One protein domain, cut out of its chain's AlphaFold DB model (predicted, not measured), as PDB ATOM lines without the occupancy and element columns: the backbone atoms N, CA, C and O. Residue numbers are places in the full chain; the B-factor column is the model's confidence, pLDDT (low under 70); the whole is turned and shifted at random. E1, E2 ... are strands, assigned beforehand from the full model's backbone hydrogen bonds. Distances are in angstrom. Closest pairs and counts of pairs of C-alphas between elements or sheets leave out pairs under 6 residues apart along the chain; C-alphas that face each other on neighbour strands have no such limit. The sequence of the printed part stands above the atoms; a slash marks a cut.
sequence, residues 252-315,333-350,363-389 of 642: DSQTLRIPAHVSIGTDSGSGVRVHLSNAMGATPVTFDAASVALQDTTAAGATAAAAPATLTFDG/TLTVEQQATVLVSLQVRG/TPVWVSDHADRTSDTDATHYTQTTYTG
ATOM      1  N   ASP A 252      33.045 -26.474  -1.648       96.56
ATOM      2  CA  ASP A 252      33.655 -26.853  -2.927       96.56
ATOM      3  C   ASP A 252      32.922 -28.026  -3.562       96.56
ATOM      4  O   ASP A 252      33.111 -29.171  -3.158       96.56
ATOM      5  N   SER A 253      32.128 -27.760  -4.597       97.88
ATOM      6  CA  SER A 253      31.457 -28.809  -5.372       97.88
ATOM      7  C   SER A 253      30.570 -29.721  -4.509       97.88
ATOM      8  O   SER A 253      30.447 -30.915  -4.778       97.88
ATOM      9  N   GLN A 254      29.945 -29.163  -3.470       98.31
ATOM     10  CA  GLN A 254      29.086 -29.865  -2.511       98.31
ATOM     11  C   GLN A 254      27.672 -29.274  -2.508       98.31
ATOM     12  O   GLN A 254      27.460 -28.104  -2.842       98.31
ATOM     13  N   THR A 255      26.713 -30.076  -2.057       98.69
ATOM     14  CA  THR A 255      25.346 -29.653  -1.775       98.69
ATOM     15  C   THR A 255      25.246 -29.125  -0.348       98.69
ATOM     16  O   THR A 255      25.506 -29.853   0.611       98.69
ATOM     17  N   LEU A 256      24.814 -27.874  -0.202       98.25
ATOM     18  CA  LEU A 256      24.330 -27.326   1.064       98.25
ATOM     19  C   LEU A 256      22.871 -27.745   1.242       98.25
ATOM     20  O   LEU A 256      22.098 -27.603   0.301       98.25
ATOM     21  N   ARG A 257      22.477 -28.241   2.413       98.38
ATOM     22  CA  ARG A 257      21.081 -28.534   2.762       98.38
ATOM     23  C   ARG A 257      20.709 -27.765   4.020       98.38
ATOM     24  O   ARG A 257      21.366 -27.913   5.049       98.38
ATOM     25  N   ILE A 258      19.684 -26.929   3.910       96.31
ATOM     26  CA  ILE A 258      19.300 -25.934   4.910       96.31
ATOM     27  C   ILE A 258      17.851 -26.211   5.329       96.31
ATOM     28  O   ILE A 258      16.978 -26.246   4.457       96.31
ATOM     29  N   PRO A 259      17.578 -26.438   6.623       94.94
ATOM     30  CA  PRO A 259      16.227 -26.519   7.145       94.94
ATOM     31  C   PRO A 259      15.663 -25.113   7.359       94.94
ATOM     32  O   PRO A 259      16.349 -24.230   7.867       94.94
ATOM     33  N   ALA A 260      14.398 -24.928   7.017       94.31
ATOM     34  CA  ALA A 260      13.640 -23.710   7.250       94.31
ATOM     35  C   ALA A 260      12.292 -24.088   7.865       94.31
ATOM     36  O   ALA A 260      11.515 -24.827   7.257       94.31
ATOM     37  N   HIS A 261      12.037 -23.629   9.088       93.62
ATOM     38  CA  HIS A 261      10.764 -23.845   9.765       93.62
ATOM     39  C   HIS A 261       9.758 -22.799   9.282       93.62
ATOM     40  O   HIS A 261       9.917 -21.615   9.554       93.62
ATOM     41  N   VAL A 262       8.774 -23.218   8.492       94.50
ATOM     42  CA  VAL A 262       7.837 -22.290   7.854       94.50
ATOM     43  C   VAL A 262       6.680 -21.965   8.792       94.50
ATOM     44  O   VAL A 262       6.158 -22.860   9.448       94.50
ATOM     45  N   SER A 263       6.241 -20.707   8.844       94.19
ATOM     46  CA  SER A 263       5.093 -20.328   9.673       94.19
ATOM     47  C   SER A 263       3.762 -20.834   9.097       94.19
ATOM     48  O   SER A 263       3.030 -21.570   9.757       94.19
ATOM     49  N   ILE A 264       3.477 -20.516   7.833       92.62
ATOM     50  CA  ILE A 264       2.274 -20.933   7.115       92.62
ATOM     51  C   ILE A 264       2.570 -22.016   6.079       92.62
ATOM     52  O   ILE A 264       3.653 -22.134   5.512       92.62
ATOM     53  N   GLY A 265       1.558 -22.833   5.824       90.50
ATOM     54  CA  GLY A 265       1.595 -23.856   4.795       90.50
ATOM     55  C   GLY A 265       1.115 -23.332   3.448       90.50
ATOM     56  O   GLY A 265       0.614 -22.215   3.314       90.50
ATOM     57  N   THR A 266       1.195 -24.189   2.441       87.50
ATOM     58  CA  THR A 266       0.558 -23.915   1.154       87.50
ATOM     59  C   THR A 266      -0.948 -24.148   1.203       87.50
ATOM     60  O   THR A 266      -1.415 -25.056   1.891       87.50
ATOM     61  N   ASP A 267      -1.692 -23.442   0.359       76.62
ATOM     62  CA  ASP A 267      -3.118 -23.676   0.156       76.62
ATOM     63  C   ASP A 267      -3.429 -24.461  -1.144       76.62
ATOM     64  O   ASP A 267      -2.600 -25.199  -1.691       76.62
ATOM     65  N   SER A 268      -4.659 -24.315  -1.654       64.94
ATOM     66  CA  SER A 268      -5.098 -24.827  -2.953       64.94
ATOM     67  C   SER A 268      -4.231 -24.363  -4.140       64.94
ATOM     68  O   SER A 268      -4.461 -23.316  -4.753       64.94
ATOM     69  N   GLY A 269      -3.294 -25.228  -4.529       69.81
ATOM     70  CA  GLY A 269      -2.322 -25.018  -5.607       69.81
ATOM     71  C   GLY A 269      -0.925 -25.505  -5.219       69.81
ATOM     72  O   GLY A 269      -0.164 -25.916  -6.093       69.81
ATOM     73  N   SER A 270      -0.639 -25.540  -3.912       81.50
ATOM     74  CA  SER A 270       0.608 -26.049  -3.336       81.50
ATOM     75  C   SER A 270       1.871 -25.424  -3.938       81.50
ATOM     76  O   SER A 270       2.857 -26.121  -4.135       81.50
ATOM     77  N   GLY A 271       1.836 -24.134  -4.285       92.69
ATOM     78  CA  GLY A 271       2.985 -23.448  -4.868       92.69
ATOM     79  C   GLY A 271       3.997 -23.049  -3.800       92.69
ATOM     80  O   GLY A 271       3.635 -22.380  -2.836       92.69
ATOM     81  N   VAL A 272       5.254 -23.428  -4.005       97.06
ATOM     82  CA  VAL A 272       6.419 -23.002  -3.219       97.06
ATOM     83  C   VAL A 272       7.427 -22.353  -4.162       97.06
ATOM     84  O   VAL A 272       7.610 -22.826  -5.286       97.06
ATOM     85  N   ARG A 273       8.102 -21.294  -3.713       97.50
ATOM     86  CA  ARG A 273       9.301 -20.758  -4.372       97.50
ATOM     87  C   ARG A 273      10.351 -20.364  -3.340       97.50
ATOM     88  O   ARG A 273      10.019 -20.041  -2.201       97.50
ATOM     89  N   VAL A 274      11.609 -20.403  -3.755       98.38
ATOM     90  CA  VAL A 274      12.767 -20.098  -2.912       98.38
ATOM     91  C   VAL A 274      13.469 -18.851  -3.431       98.38
ATOM     92  O   VAL A 274      13.678 -18.715  -4.637       98.38
ATOM     93  N   HIS A 275      13.875 -17.979  -2.514       97.94
ATOM     94  CA  HIS A 275      14.704 -16.811  -2.790       97.94
ATOM     95  C   HIS A 275      16.143 -17.077  -2.367       97.94
ATOM     96  O   HIS A 275      16.414 -17.470  -1.229       97.94
ATOM     97  N   LEU A 276      17.063 -16.863  -3.302       97.88
ATOM     98  CA  LEU A 276      18.500 -16.966  -3.106       97.88
ATOM     99  C   LEU A 276      19.132 -15.591  -3.287       97.88
ATOM    100  O   LEU A 276      18.797 -14.869  -4.223       97.88
ATOM    101  N   SER A 277      20.099 -15.251  -2.443       93.69
ATOM    102  CA  SER A 277      20.764 -13.957  -2.482       93.69
ATOM    103  C   SER A 277      22.282 -14.087  -2.438       93.69
ATOM    104  O   SER A 277      22.862 -14.837  -1.653       93.69
ATOM    105  N   ASN A 278      22.931 -13.308  -3.299       93.62
ATOM    106  CA  ASN A 278      24.360 -13.017  -3.296       93.62
ATOM    107  C   ASN A 278      24.585 -11.502  -3.095       93.62
ATOM    108  O   ASN A 278      25.621 -10.969  -3.502       93.62
ATOM    109  N   ALA A 279      23.625 -10.807  -2.463       86.56
ATOM    110  CA  ALA A 279      23.623  -9.352  -2.278       86.56
ATOM    111  C   ALA A 279      24.869  -8.837  -1.538       86.56
ATOM    112  O   ALA A 279      25.387  -7.773  -1.851       86.56
ATOM    113  N   MET A 280      25.391  -9.627  -0.593       83.69
ATOM    114  CA  MET A 280      26.613  -9.314   0.168       83.69
ATOM    115  C   MET A 280      27.847 -10.083  -0.341       83.69
ATOM    116  O   MET A 280      28.909 -10.093   0.292       83.69
ATOM    117  N   GLY A 281      27.713 -10.767  -1.480       87.56
ATOM    118  CA  GLY A 281      28.781 -11.509  -2.136       87.56
ATOM    119  C   GLY A 281      29.697 -10.609  -2.961       87.56
ATOM    120  O   GLY A 281      29.268  -9.622  -3.544       87.56
ATOM    121  N   ALA A 282      30.979 -10.973  -3.040       87.75
ATOM    122  CA  ALA A 282      31.980 -10.231  -3.815       87.75
ATOM    123  C   ALA A 282      32.259 -10.839  -5.201       87.75
ATOM    124  O   ALA A 282      32.909 -10.206  -6.027       87.75
ATOM    125  N   THR A 283      31.803 -12.070  -5.437       92.94
ATOM    126  CA  THR A 283      31.993 -12.813  -6.687       92.94
ATOM    127  C   THR A 283      30.719 -13.568  -7.050       92.94
ATOM    128  O   THR A 283      29.938 -13.887  -6.148       92.94
ATOM    129  N   PRO A 284      30.507 -13.915  -8.331       95.62
ATOM    130  CA  PRO A 284      29.388 -14.755  -8.729       95.62
ATOM    131  C   PRO A 284      29.412 -16.112  -8.036       95.62
ATOM    132  O   PRO A 284      30.473 -16.724  -7.890       95.62
ATOM    133  N   VAL A 285      28.234 -16.610  -7.679       97.00
ATOM    134  CA  VAL A 285      28.017 -17.995  -7.255       97.00
ATOM    135  C   VAL A 285      27.177 -18.696  -8.309       97.00
ATOM    136  O   VAL A 285      26.284 -18.096  -8.902       97.00
ATOM    137  N   THR A 286      27.469 -19.965  -8.588       98.31
ATOM    138  CA  THR A 286      26.593 -20.781  -9.434       98.31
ATOM    139  C   THR A 286      26.096 -21.990  -8.673       98.31
ATOM    140  O   THR A 286      26.894 -22.700  -8.062       98.31
ATOM    141  N   PHE A 287      24.796 -22.241  -8.782       98.69
ATOM    142  CA  PHE A 287      24.182 -23.488  -8.364       98.69
ATOM    143  C   PHE A 287      23.935 -24.363  -9.598       98.69
ATOM    144  O   PHE A 287      23.303 -23.921 -10.562       98.69
ATOM    145  N   ASP A 288      24.493 -25.575  -9.614       98.62
ATOM    146  CA  ASP A 288      24.311 -26.543 -10.711       98.62
ATOM    147  C   ASP A 288      22.923 -27.194 -10.674       98.62
ATOM    148  O   ASP A 288      22.364 -27.517 -11.722       98.62
ATOM    149  N   ALA A 289      22.384 -27.355  -9.466       98.81
ATOM    150  CA  ALA A 289      21.063 -27.888  -9.181       98.81
ATOM    151  C   ALA A 289      20.562 -27.335  -7.840       98.81
ATOM    152  O   ALA A 289      21.355 -27.003  -6.951       98.81
ATOM    153  N   ALA A 290      19.243 -27.278  -7.680       98.88
ATOM    154  CA  ALA A 290      18.599 -26.978  -6.411       98.88
ATOM    155  C   ALA A 290      17.324 -27.814  -6.234       98.88
ATOM    156  O   ALA A 290      16.703 -28.243  -7.212       98.88
ATOM    157  N   SER A 291      16.931 -28.064  -4.989       98.88
ATOM    158  CA  SER A 291      15.709 -28.806  -4.671       98.88
ATOM    159  C   SER A 291      15.083 -28.364  -3.353       98.88
ATOM    160  O   SER A 291      15.725 -27.714  -2.524       98.88
ATOM    161  N   VAL A 292      13.823 -28.743  -3.162       98.75
ATOM    162  CA  VAL A 292      13.058 -28.501  -1.943       98.75
ATOM    163  C   VAL A 292      12.299 -29.762  -1.523       98.75
ATOM    164  O   VAL A 292      11.765 -30.487  -2.363       98.75
ATOM    165  N   ALA A 293      12.255 -30.058  -0.226       98.19
ATOM    166  CA  ALA A 293      11.530 -31.207   0.322       98.19
ATOM    167  C   ALA A 293      10.976 -30.906   1.719       98.19
ATOM    168  O   ALA A 293      11.494 -30.039   2.409       98.19
ATOM    169  N   LEU A 294       9.981 -31.661   2.184       98.00
ATOM    170  CA  LEU A 294       9.641 -31.676   3.611       98.00
ATOM    171  C   LEU A 294      10.691 -32.474   4.392       98.00
ATOM    172  O   LEU A 294      11.151 -33.513   3.913       98.00
ATOM    173  N   GLN A 295      11.044 -32.022   5.593       97.12
ATOM    174  CA  GLN A 295      11.874 -32.783   6.528       97.12
ATOM    175  C   GLN A 295      11.080 -33.966   7.099       97.12
ATOM    176  O   GLN A 295       9.903 -33.838   7.435       97.12
ATOM    177  N   ASP A 296      11.727 -35.121   7.239       96.94
ATOM    178  CA  ASP A 296      11.161 -36.243   7.986       96.94
ATOM    179  C   ASP A 296      11.139 -35.902   9.484       96.94
ATOM    180  O   ASP A 296      12.184 -35.676  10.089       96.94
ATOM    181  N   THR A 297       9.960 -35.870  10.102       92.38
ATOM    182  CA  THR A 297       9.800 -35.468  11.511       92.38
ATOM    183  C   THR A 297      10.258 -36.531  12.513       92.38
ATOM    184  O   THR A 297      10.408 -36.230  13.696       92.38
ATOM    185  N   THR A 298      10.494 -37.769  12.071       93.06
ATOM    186  CA  THR A 298      10.958 -38.871  12.928       93.06
ATOM    187  C   THR A 298      12.480 -38.990  12.904       93.06
ATOM    188  O   THR A 298      13.105 -39.136  13.954       93.06
ATOM    189  N   ALA A 299      13.083 -38.941  11.716       92.00
ATOM    190  CA  ALA A 299      14.532 -38.986  11.535       92.00
ATOM    191  C   ALA A 299      15.194 -37.619  11.772       92.00
ATOM    192  O   ALA A 299      16.324 -37.572  12.260       92.00
ATOM    193  N   ALA A 300      14.484 -36.531  11.456       88.56
ATOM    194  CA  ALA A 300      14.947 -35.149  11.522       88.56
ATOM    195  C   ALA A 300      16.265 -34.911  10.752       88.56
ATOM    196  O   ALA A 300      16.678 -35.682   9.871       88.56
ATOM    197  N   GLY A 301      16.923 -33.791  11.051       91.75
ATOM    198  CA  GLY A 301      18.199 -33.418  10.453       91.75
ATOM    199  C   GLY A 301      18.103 -33.206   8.938       91.75
ATOM    200  O   GLY A 301      17.185 -32.556   8.448       91.75
ATOM    201  N   ALA A 302      19.036 -33.789   8.185       95.81
ATOM    202  CA  ALA A 302      19.071 -33.681   6.726       95.81
ATOM    203  C   ALA A 302      18.133 -34.661   5.987       95.81
ATOM    204  O   ALA A 302      18.167 -34.704   4.755       95.81
ATOM    205  N   THR A 303      17.337 -35.468   6.698       97.94
ATOM    206  CA  THR A 303      16.486 -36.502   6.084       97.94
ATOM    207  C   THR A 303      15.187 -35.891   5.571       97.94
ATOM    208  O   THR A 303      14.446 -35.275   6.336       97.94
ATOM    209  N   ALA A 304      14.887 -36.083   4.289       98.12
ATOM    210  CA  ALA A 304      13.622 -35.673   3.697       98.12
ATOM    211  C   ALA A 304      12.538 -36.744   3.897       98.12
ATOM    212  O   ALA A 304      12.814 -37.941   3.863       98.12
ATOM    213  N   ALA A 305      11.285 -36.314   4.046       97.44
ATOM    214  CA  ALA A 305      10.125 -37.198   4.182       97.44
ATOM    215  C   ALA A 305       9.750 -37.901   2.862       97.44
ATOM    216  O   ALA A 305       9.065 -38.924   2.853       97.44
ATOM    217  N   ALA A 306      10.173 -37.336   1.728       96.38
ATOM    218  CA  ALA A 306       9.917 -37.846   0.387       96.38
ATOM    219  C   ALA A 306      11.051 -37.453  -0.575       96.38
ATOM    220  O   ALA A 306      12.023 -36.801  -0.190       96.38
ATOM    221  N   ALA A 307      10.934 -37.859  -1.842       97.44
ATOM    222  CA  ALA A 307      11.844 -37.414  -2.894       97.44
ATOM    223  C   ALA A 307      11.809 -35.874  -3.019       97.44
ATOM    224  O   ALA A 307      10.712 -35.326  -3.170       97.44
ATOM    225  N   PRO A 308      12.963 -35.179  -2.969       98.31
ATOM    226  CA  PRO A 308      13.015 -33.735  -3.169       98.31
ATOM    227  C   PRO A 308      12.494 -33.311  -4.544       98.31
ATOM    228  O   PRO A 308      12.785 -33.946  -5.559       98.31
ATOM    229  N   ALA A 309      11.746 -32.213  -4.580       98.38
ATOM    230  CA  ALA A 309      11.281 -31.590  -5.810       98.38
ATOM    231  C   ALA A 309      12.365 -30.654  -6.358       98.38
ATOM    232  O   ALA A 309      12.878 -29.802  -5.637       98.38
ATOM    233  N   THR A 310      12.730 -30.812  -7.630       98.50
ATOM    234  CA  THR A 310      13.721 -29.955  -8.293       98.50
ATOM    235  C   THR A 310      13.207 -28.523  -8.427       98.50
ATOM    236  O   THR A 310      12.060 -28.310  -8.817       98.50
ATOM    237  N   LEU A 311      14.078 -27.558  -8.146       98.75
ATOM    238  CA  LEU A 311      13.852 -26.142  -8.407       98.75
ATOM    239  C   LEU A 311      14.475 -25.758  -9.754       98.75
ATOM    240  O   LEU A 311      15.547 -26.246 -10.118       98.75
ATOM    241  N   THR A 312      13.810 -24.864 -10.477       98.81
ATOM    242  CA  THR A 312      14.337 -24.225 -11.688       98.81
ATOM    243  C   THR A 312      14.340 -22.709 -11.521       98.81
ATOM    244  O   THR A 312      13.716 -22.184 -10.605       98.81
ATOM    245  N   PHE A 313      15.070 -22.010 -12.381       98.25
ATOM    246  CA  PHE A 313      15.193 -20.558 -12.425       98.25
ATOM    247  C   PHE A 313      15.076 -20.135 -13.887       98.25
ATOM    248  O   PHE A 313      15.947 -20.485 -14.689       98.25
ATOM    249  N   ASP A 314      13.987 -19.455 -14.249       95.62
ATOM    250  CA  ASP A 314      13.661 -19.133 -15.647       95.62
ATOM    251  C   ASP A 314      13.680 -20.391 -16.549       95.62
ATOM    252  O   ASP A 314      14.235 -20.429 -17.650       95.62
ATOM    253  N   GLY A 315      13.142 -21.496 -16.022       97.69
ATOM    254  CA  GLY A 315      13.094 -22.812 -16.660       97.69
ATOM    255  C   GLY A 315      14.410 -23.601 -16.661       97.69
ATOM    256  O   GLY A 315      14.425 -24.748 -17.121       97.69
ATOM    257  N   THR A 333       5.327 -27.364  -7.218       94.75
ATOM    258  CA  THR A 333       4.211 -27.941  -6.466       94.75
ATOM    259  C   THR A 333       4.734 -28.806  -5.321       94.75
ATOM    260  O   THR A 333       5.235 -29.906  -5.553       94.75
ATOM    261  N   LEU A 334       4.578 -28.333  -4.088       95.25
ATOM    262  CA  LEU A 334       4.892 -29.045  -2.855       95.25
ATOM    263  C   LEU A 334       3.833 -28.693  -1.807       95.25
ATOM    264  O   LEU A 334       3.678 -27.531  -1.453       95.25
ATOM    265  N   THR A 335       3.085 -29.679  -1.314       94.50
ATOM    266  CA  THR A 335       2.139 -29.437  -0.217       94.50
ATOM    267  C   THR A 335       2.914 -29.296   1.084       94.50
ATOM    268  O   THR A 335       3.608 -30.228   1.484       94.50
ATOM    269  N   VAL A 336       2.788 -28.142   1.730       94.19
ATOM    270  CA  VAL A 336       3.453 -27.826   2.998       94.19
ATOM    271  C   VAL A 336       2.385 -27.549   4.048       94.19
ATOM    272  O   VAL A 336       1.476 -26.758   3.800       94.19
ATOM    273  N   GLU A 337       2.471 -28.225   5.190       92.62
ATOM    274  CA  GLU A 337       1.630 -27.938   6.357       92.62
ATOM    275  C   GLU A 337       2.171 -26.703   7.100       92.62
ATOM    276  O   GLU A 337       3.356 -26.385   7.000       92.62
ATOM    277  N   GLN A 338       1.314 -25.991   7.836       90.81
ATOM    278  CA  GLN A 338       1.769 -24.909   8.722       90.81
ATOM    279  C   GLN A 338       2.761 -25.475   9.748       90.81
ATOM    280  O   GLN A 338       2.617 -26.632  10.147       90.81
ATOM    281  N   GLN A 339       3.772 -24.696  10.146       91.94
ATOM    282  CA  GLN A 339       4.833 -25.148  11.064       91.94
ATOM    283  C   GLN A 339       5.610 -26.387  10.575       91.94
ATOM    284  O   GLN A 339       6.262 -27.088  11.353       91.94
ATOM    285  N   ALA A 340       5.583 -26.701   9.279       94.06
ATOM    286  CA  ALA A 340       6.460 -27.733   8.744       94.06
ATOM    287  C   ALA A 340       7.911 -27.231   8.667       94.06
ATOM    288  O   ALA A 340       8.184 -26.038   8.558       94.06
ATOM    289  N   THR A 341       8.870 -28.155   8.665       95.38
ATOM    290  CA  THR A 341      10.251 -27.833   8.284       95.38
ATOM    291  C   THR A 341      10.480 -28.246   6.838       95.38
ATOM    292  O   THR A 341      10.290 -29.409   6.471       95.38
ATOM    293  N   VAL A 342      10.919 -27.297   6.021       97.12
ATOM    294  CA  VAL A 342      11.299 -27.496   4.624       97.12
ATOM    295  C   VAL A 342      12.822 -27.578   4.524       97.12
ATOM    296  O   VAL A 342      13.536 -26.802   5.146       97.12
ATOM    297  N   LEU A 343      13.338 -28.525   3.745       98.31
ATOM    298  CA  LEU A 343      14.752 -28.683   3.419       98.31
ATOM    299  C   LEU A 343      15.013 -28.104   2.029       98.31
ATOM    300  O   LEU A 343      14.524 -28.647   1.039       98.31
ATOM    301  N   VAL A 344      15.815 -27.046   1.952       98.62
ATOM    302  CA  VAL A 344      16.312 -26.485   0.688       98.62
ATOM    303  C   VAL A 344      17.715 -27.020   0.440       98.62
ATOM    304  O   VAL A 344      18.584 -26.887   1.300       98.62
ATOM    305  N   SER A 345      17.951 -27.629  -0.723       98.81
ATOM    306  CA  SER A 345      19.273 -28.129  -1.117       98.81
ATOM    307  C   SER A 345      19.834 -27.342  -2.296       98.81
ATOM    308  O   SER A 345      19.134 -27.154  -3.286       98.81
ATOM    309  N   LEU A 346      21.097 -26.922  -2.212       98.75
ATOM    310  CA  LEU A 346      21.791 -26.093  -3.200       98.75
ATOM    311  C   LEU A 346      23.134 -26.733  -3.568       98.75
ATOM    312  O   LEU A 346      24.050 -26.752  -2.743       98.75
ATOM    313  N   GLN A 347      23.272 -27.249  -4.789       98.75
ATOM    314  CA  GLN A 347      24.545 -27.781  -5.284       98.75
ATOM    315  C   GLN A 347      25.430 -26.641  -5.782       98.75
ATOM    316  O   GLN A 347      25.179 -26.086  -6.850       98.75
ATOM    317  N   VAL A 348      26.487 -26.313  -5.040       98.44
ATOM    318  CA  VAL A 348      27.419 -25.243  -5.418       98.44
ATOM    319  C   VAL A 348      28.396 -25.740  -6.480       98.44
ATOM    320  O   VAL A 348      28.992 -26.810  -6.340       98.44
ATOM    321  N   ARG A 349      28.587 -24.954  -7.542       97.81
ATOM    322  CA  ARG A 349      29.572 -25.235  -8.589       97.81
ATOM    323  C   ARG A 349      30.971 -24.829  -8.140       97.81
ATOM    324  O   ARG A 349      31.236 -23.643  -7.943       97.81
ATOM    325  N   GLY A 350      31.897 -25.787  -8.131       95.75
ATOM    326  CA  GLY A 350      33.301 -25.517  -7.826       95.75
ATOM    327  C   GLY A 350      33.491 -24.920  -6.432       95.75
ATOM    328  O   GLY A 350      32.645 -25.081  -5.554       95.75
ATOM    329  N   THR A 363      21.182 -21.598  12.573       83.88
ATOM    330  CA  THR A 363      20.450 -22.642  11.854       83.88
ATOM    331  C   THR A 363      21.414 -23.762  11.456       83.88
ATOM    332  O   THR A 363      22.469 -23.470  10.885       83.88
ATOM    333  N   PRO A 364      21.098 -25.045  11.720       89.12
ATOM    334  CA  PRO A 364      21.990 -26.143  11.378       89.12
ATOM    335  C   PRO A 364      22.048 -26.335   9.862       89.12
ATOM    336  O   PRO A 364      21.076 -26.740   9.234       89.12
ATOM    337  N   VAL A 365      23.211 -26.077   9.269       94.12
ATOM    338  CA  VAL A 365      23.466 -26.327   7.846       94.12
ATOM    339  C   VAL A 365      24.121 -27.696   7.692       94.12
ATOM    340  O   VAL A 365      25.042 -28.041   8.433       94.12
ATOM    341  N   TRP A 366      23.684 -28.482   6.711       97.19
ATOM    342  CA  TRP A 366      24.358 -29.719   6.320       97.19
ATOM    343  C   TRP A 366      25.095 -29.540   5.001       97.19
ATOM    344  O   TRP A 366      24.617 -28.858   4.098       97.19
ATOM    345  N   VAL A 367      26.249 -30.185   4.873       97.81
ATOM    346  CA  VAL A 367      27.026 -30.231   3.634       97.81
ATOM    347  C   VAL A 367      27.219 -31.680   3.203       97.81
ATOM    348  O   VAL A 367      27.427 -32.555   4.048       97.81
ATOM    349  N   SER A 368      27.107 -31.950   1.906       98.50
ATOM    350  CA  SER A 368      27.314 -33.291   1.360       98.50
ATOM    351  C   SER A 368      28.798 -33.651   1.190       98.50
ATOM    352  O   SER A 368      29.691 -32.834   1.423       98.50
ATOM    353  N   ASP A 369      29.081 -34.862   0.709       97.50
ATOM    354  CA  ASP A 369      30.328 -35.143  -0.012       97.50
ATOM    355  C   ASP A 369      30.438 -34.289  -1.297       97.50
ATOM    356  O   ASP A 369      29.504 -33.578  -1.666       97.50
ATOM    357  N   HIS A 370      31.595 -34.312  -1.969       96.81
ATOM    358  CA  HIS A 370      31.868 -33.519  -3.182       96.81
ATOM    359  C   HIS A 370      31.108 -34.051  -4.418       96.81
ATOM    360  O   HIS A 370      31.713 -34.514  -5.390       96.81
ATOM    361  N   ALA A 371      29.780 -34.061  -4.343       97.00
ATOM    362  CA  ALA A 371      28.856 -34.524  -5.363       97.00
ATOM    363  C   ALA A 371      27.494 -33.825  -5.220       97.00
ATOM    364  O   ALA A 371      27.125 -33.371  -4.138       97.00
ATOM    365  N   ASP A 372      26.733 -33.802  -6.316       98.50
ATOM    366  CA  ASP A 372      25.336 -33.367  -6.313       98.50
ATOM    367  C   ASP A 372      24.454 -34.381  -5.583       98.50
ATOM    368  O   ASP A 372      24.238 -35.494  -6.068       98.50
ATOM    369  N   ARG A 373      23.957 -33.974  -4.410       98.38
ATOM    370  CA  ARG A 373      23.042 -34.734  -3.547       98.38
ATOM    371  C   ARG A 373      21.673 -34.073  -3.425       98.38
ATOM    372  O   ARG A 373      20.888 -34.422  -2.543       98.38
ATOM    373  N   THR A 374      21.341 -33.125  -4.301       98.62
ATOM    374  CA  THR A 374      20.059 -32.402  -4.242       98.62
ATOM    375  C   THR A 374      18.843 -33.331  -4.345       98.62
ATOM    376  O   THR A 374      17.791 -33.013  -3.796       98.62
ATOM    377  N   SER A 375      18.972 -34.508  -4.965       98.38
ATOM    378  CA  SER A 375      17.908 -35.521  -5.044       98.38
ATOM    379  C   SER A 375      17.859 -36.514  -3.877       98.38
ATOM    380  O   SER A 375      16.940 -37.333  -3.830       98.38
ATOM    381  N   ASP A 376      18.835 -36.504  -2.968       98.44
ATOM    382  CA  ASP A 376      18.951 -37.542  -1.940       98.44
ATOM    383  C   ASP A 376      17.878 -37.348  -0.861       98.44
ATOM    384  O   ASP A 376      17.807 -36.302  -0.214       98.44
ATOM    385  N   THR A 377      17.041 -38.360  -0.635       98.12
ATOM    386  CA  THR A 377      16.066 -38.346   0.468       98.12
ATOM    387  C   THR A 377      16.742 -38.606   1.812       98.12
ATOM    388  O   THR A 377      16.413 -37.964   2.807       98.12
ATOM    389  N   ASP A 378      17.697 -39.535   1.858       95.88
ATOM    390  CA  ASP A 378      18.400 -39.876   3.090       95.88
ATOM    391  C   ASP A 378      19.536 -38.896   3.422       95.88
ATOM    392  O   ASP A 378      20.068 -38.188   2.568       95.88
ATOM    393  N   ALA A 379      19.911 -38.863   4.700       95.44
ATOM    394  CA  ALA A 379      20.974 -38.004   5.209       95.44
ATOM    395  C   ALA A 379      22.377 -38.639   5.136       95.44
ATOM    396  O   ALA A 379      23.321 -38.064   5.674       95.44
ATOM    397  N   THR A 380      22.556 -39.823   4.535       96.50
ATOM    398  CA  THR A 380      23.804 -40.605   4.695       96.50
ATOM    399  C   THR A 380      25.037 -39.920   4.115       96.50
ATOM    400  O   THR A 380      26.150 -40.152   4.590       96.50
ATOM    401  N   HIS A 381      24.840 -39.057   3.120       97.38
ATOM    402  CA  HIS A 381      25.899 -38.281   2.484       97.38
ATOM    403  C   HIS A 381      26.088 -36.889   3.082       97.38
ATOM    404  O   HIS A 381      26.985 -36.174   2.649       97.38
ATOM    405  N   TYR A 382      25.283 -36.516   4.075       98.12
ATOM    406  CA  TYR A 382      25.293 -35.199   4.691       98.12
ATOM    407  C   TYR A 382      25.979 -35.217   6.054       98.12
ATOM    408  O   TYR A 382      25.732 -36.078   6.895       98.12
ATOM    409  N   THR A 383      26.820 -34.215   6.294       97.25
ATOM    410  CA  THR A 383      27.421 -33.937   7.602       97.25
ATOM    411  C   THR A 383      26.989 -32.553   8.056       97.25
ATOM    412  O   THR A 383      27.008 -31.607   7.270       97.25
ATOM    413  N   GLN A 384      26.580 -32.423   9.318       96.06
ATOM    414  CA  GLN A 384      26.251 -31.116   9.881       96.06
ATOM    415  C   GLN A 384      27.525 -30.279   9.979       96.06
ATOM    416  O   GLN A 384      28.550 -30.754  10.472       96.06
ATOM    417  N   THR A 385      27.468 -29.051   9.480       94.44
ATOM    418  CA  THR A 385      28.593 -28.126   9.534       94.44
ATOM    419  C   THR A 385      28.710 -27.513  10.924       94.44
ATOM    420  O   THR A 385      27.816 -27.597  11.765       94.44
ATOM    421  N   THR A 386      29.833 -26.846  11.154       92.00
ATOM    422  CA  THR A 386      30.029 -25.960  12.299       92.00
ATOM    423  C   THR A 386      29.803 -24.502  11.908       92.00
ATOM    424  O   THR A 386      30.464 -23.620  12.452       92.00
ATOM    425  N   TYR A 387      28.975 -24.236  10.897       91.69
ATOM    426  CA  TYR A 387      28.751 -22.870  10.439       91.69
ATOM    427  C   TYR A 387      28.020 -22.056  11.504       91.69
ATOM    428  O   TYR A 387      27.116 -22.551  12.169       91.69
ATOM    429  N   THR A 388      28.427 -20.802  11.666       85.69
ATOM    430  CA  THR A 388      27.799 -19.848  12.589       85.69
ATOM    431  C   THR A 388      26.475 -19.310  12.047       85.69
ATOM    432  O   THR A 388      25.655 -18.801  12.807       85.69
ATOM    433  N   GLY A 389      26.267 -19.434  10.735       86.88
ATOM    434  CA  GLY A 389      25.233 -18.733   9.998       86.88
ATOM    435  C   GLY A 389      24.667 -19.512   8.816       86.88
ATOM    436  O   GLY A 389      25.064 -20.645   8.534       86.88
TER     437      GLY A 389
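AT A GLANCE: This is residues 252 to 315, 333 to 350 and 363 to 389 of the 642 residues of an uncharacterized protein of Streptomyces sp. F-1 (UniProt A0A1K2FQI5). With little regular structure, this is one strongly twisted sheet, E2 over one face, residues 369 to 381 over the other. Under half of the 109 printed residues lie in seven strands, E1 to E7, with no named helix: all strand. The antiparallel sheet runs E4, E3, E5, E1, E6, E7. The whole is compact, radius of gyration of the C-alphas 13.7 A, spans 39 by 32 by 25 A.

HOW THE PARTS SIT: Start at E1, residues 255 to 261: N 258 is 2.8 A from O 344 of E5, residues 341 to 348. E3, residues 285 to 294, has N 291 2.9 A from O 345; E2, residues 271 to 277, is near E3.

IN THESE COORDINATES: Find C-alpha 255 at (25.346, -29.653, -1.775), where E1 begins; E3, 25.4 A long, bends by 73 degrees at residue 288. E4 is residues 309 to 311, E6 366 to 368, E7 382 to 384, ending at (26.251, -31.116, 9.881).

THE WHOLE: Cuts leave C-alphas 315 and 333 14.5 A apart, 350 and 363 23.7 A. Residues 268 to 269 have pLDDT under 70.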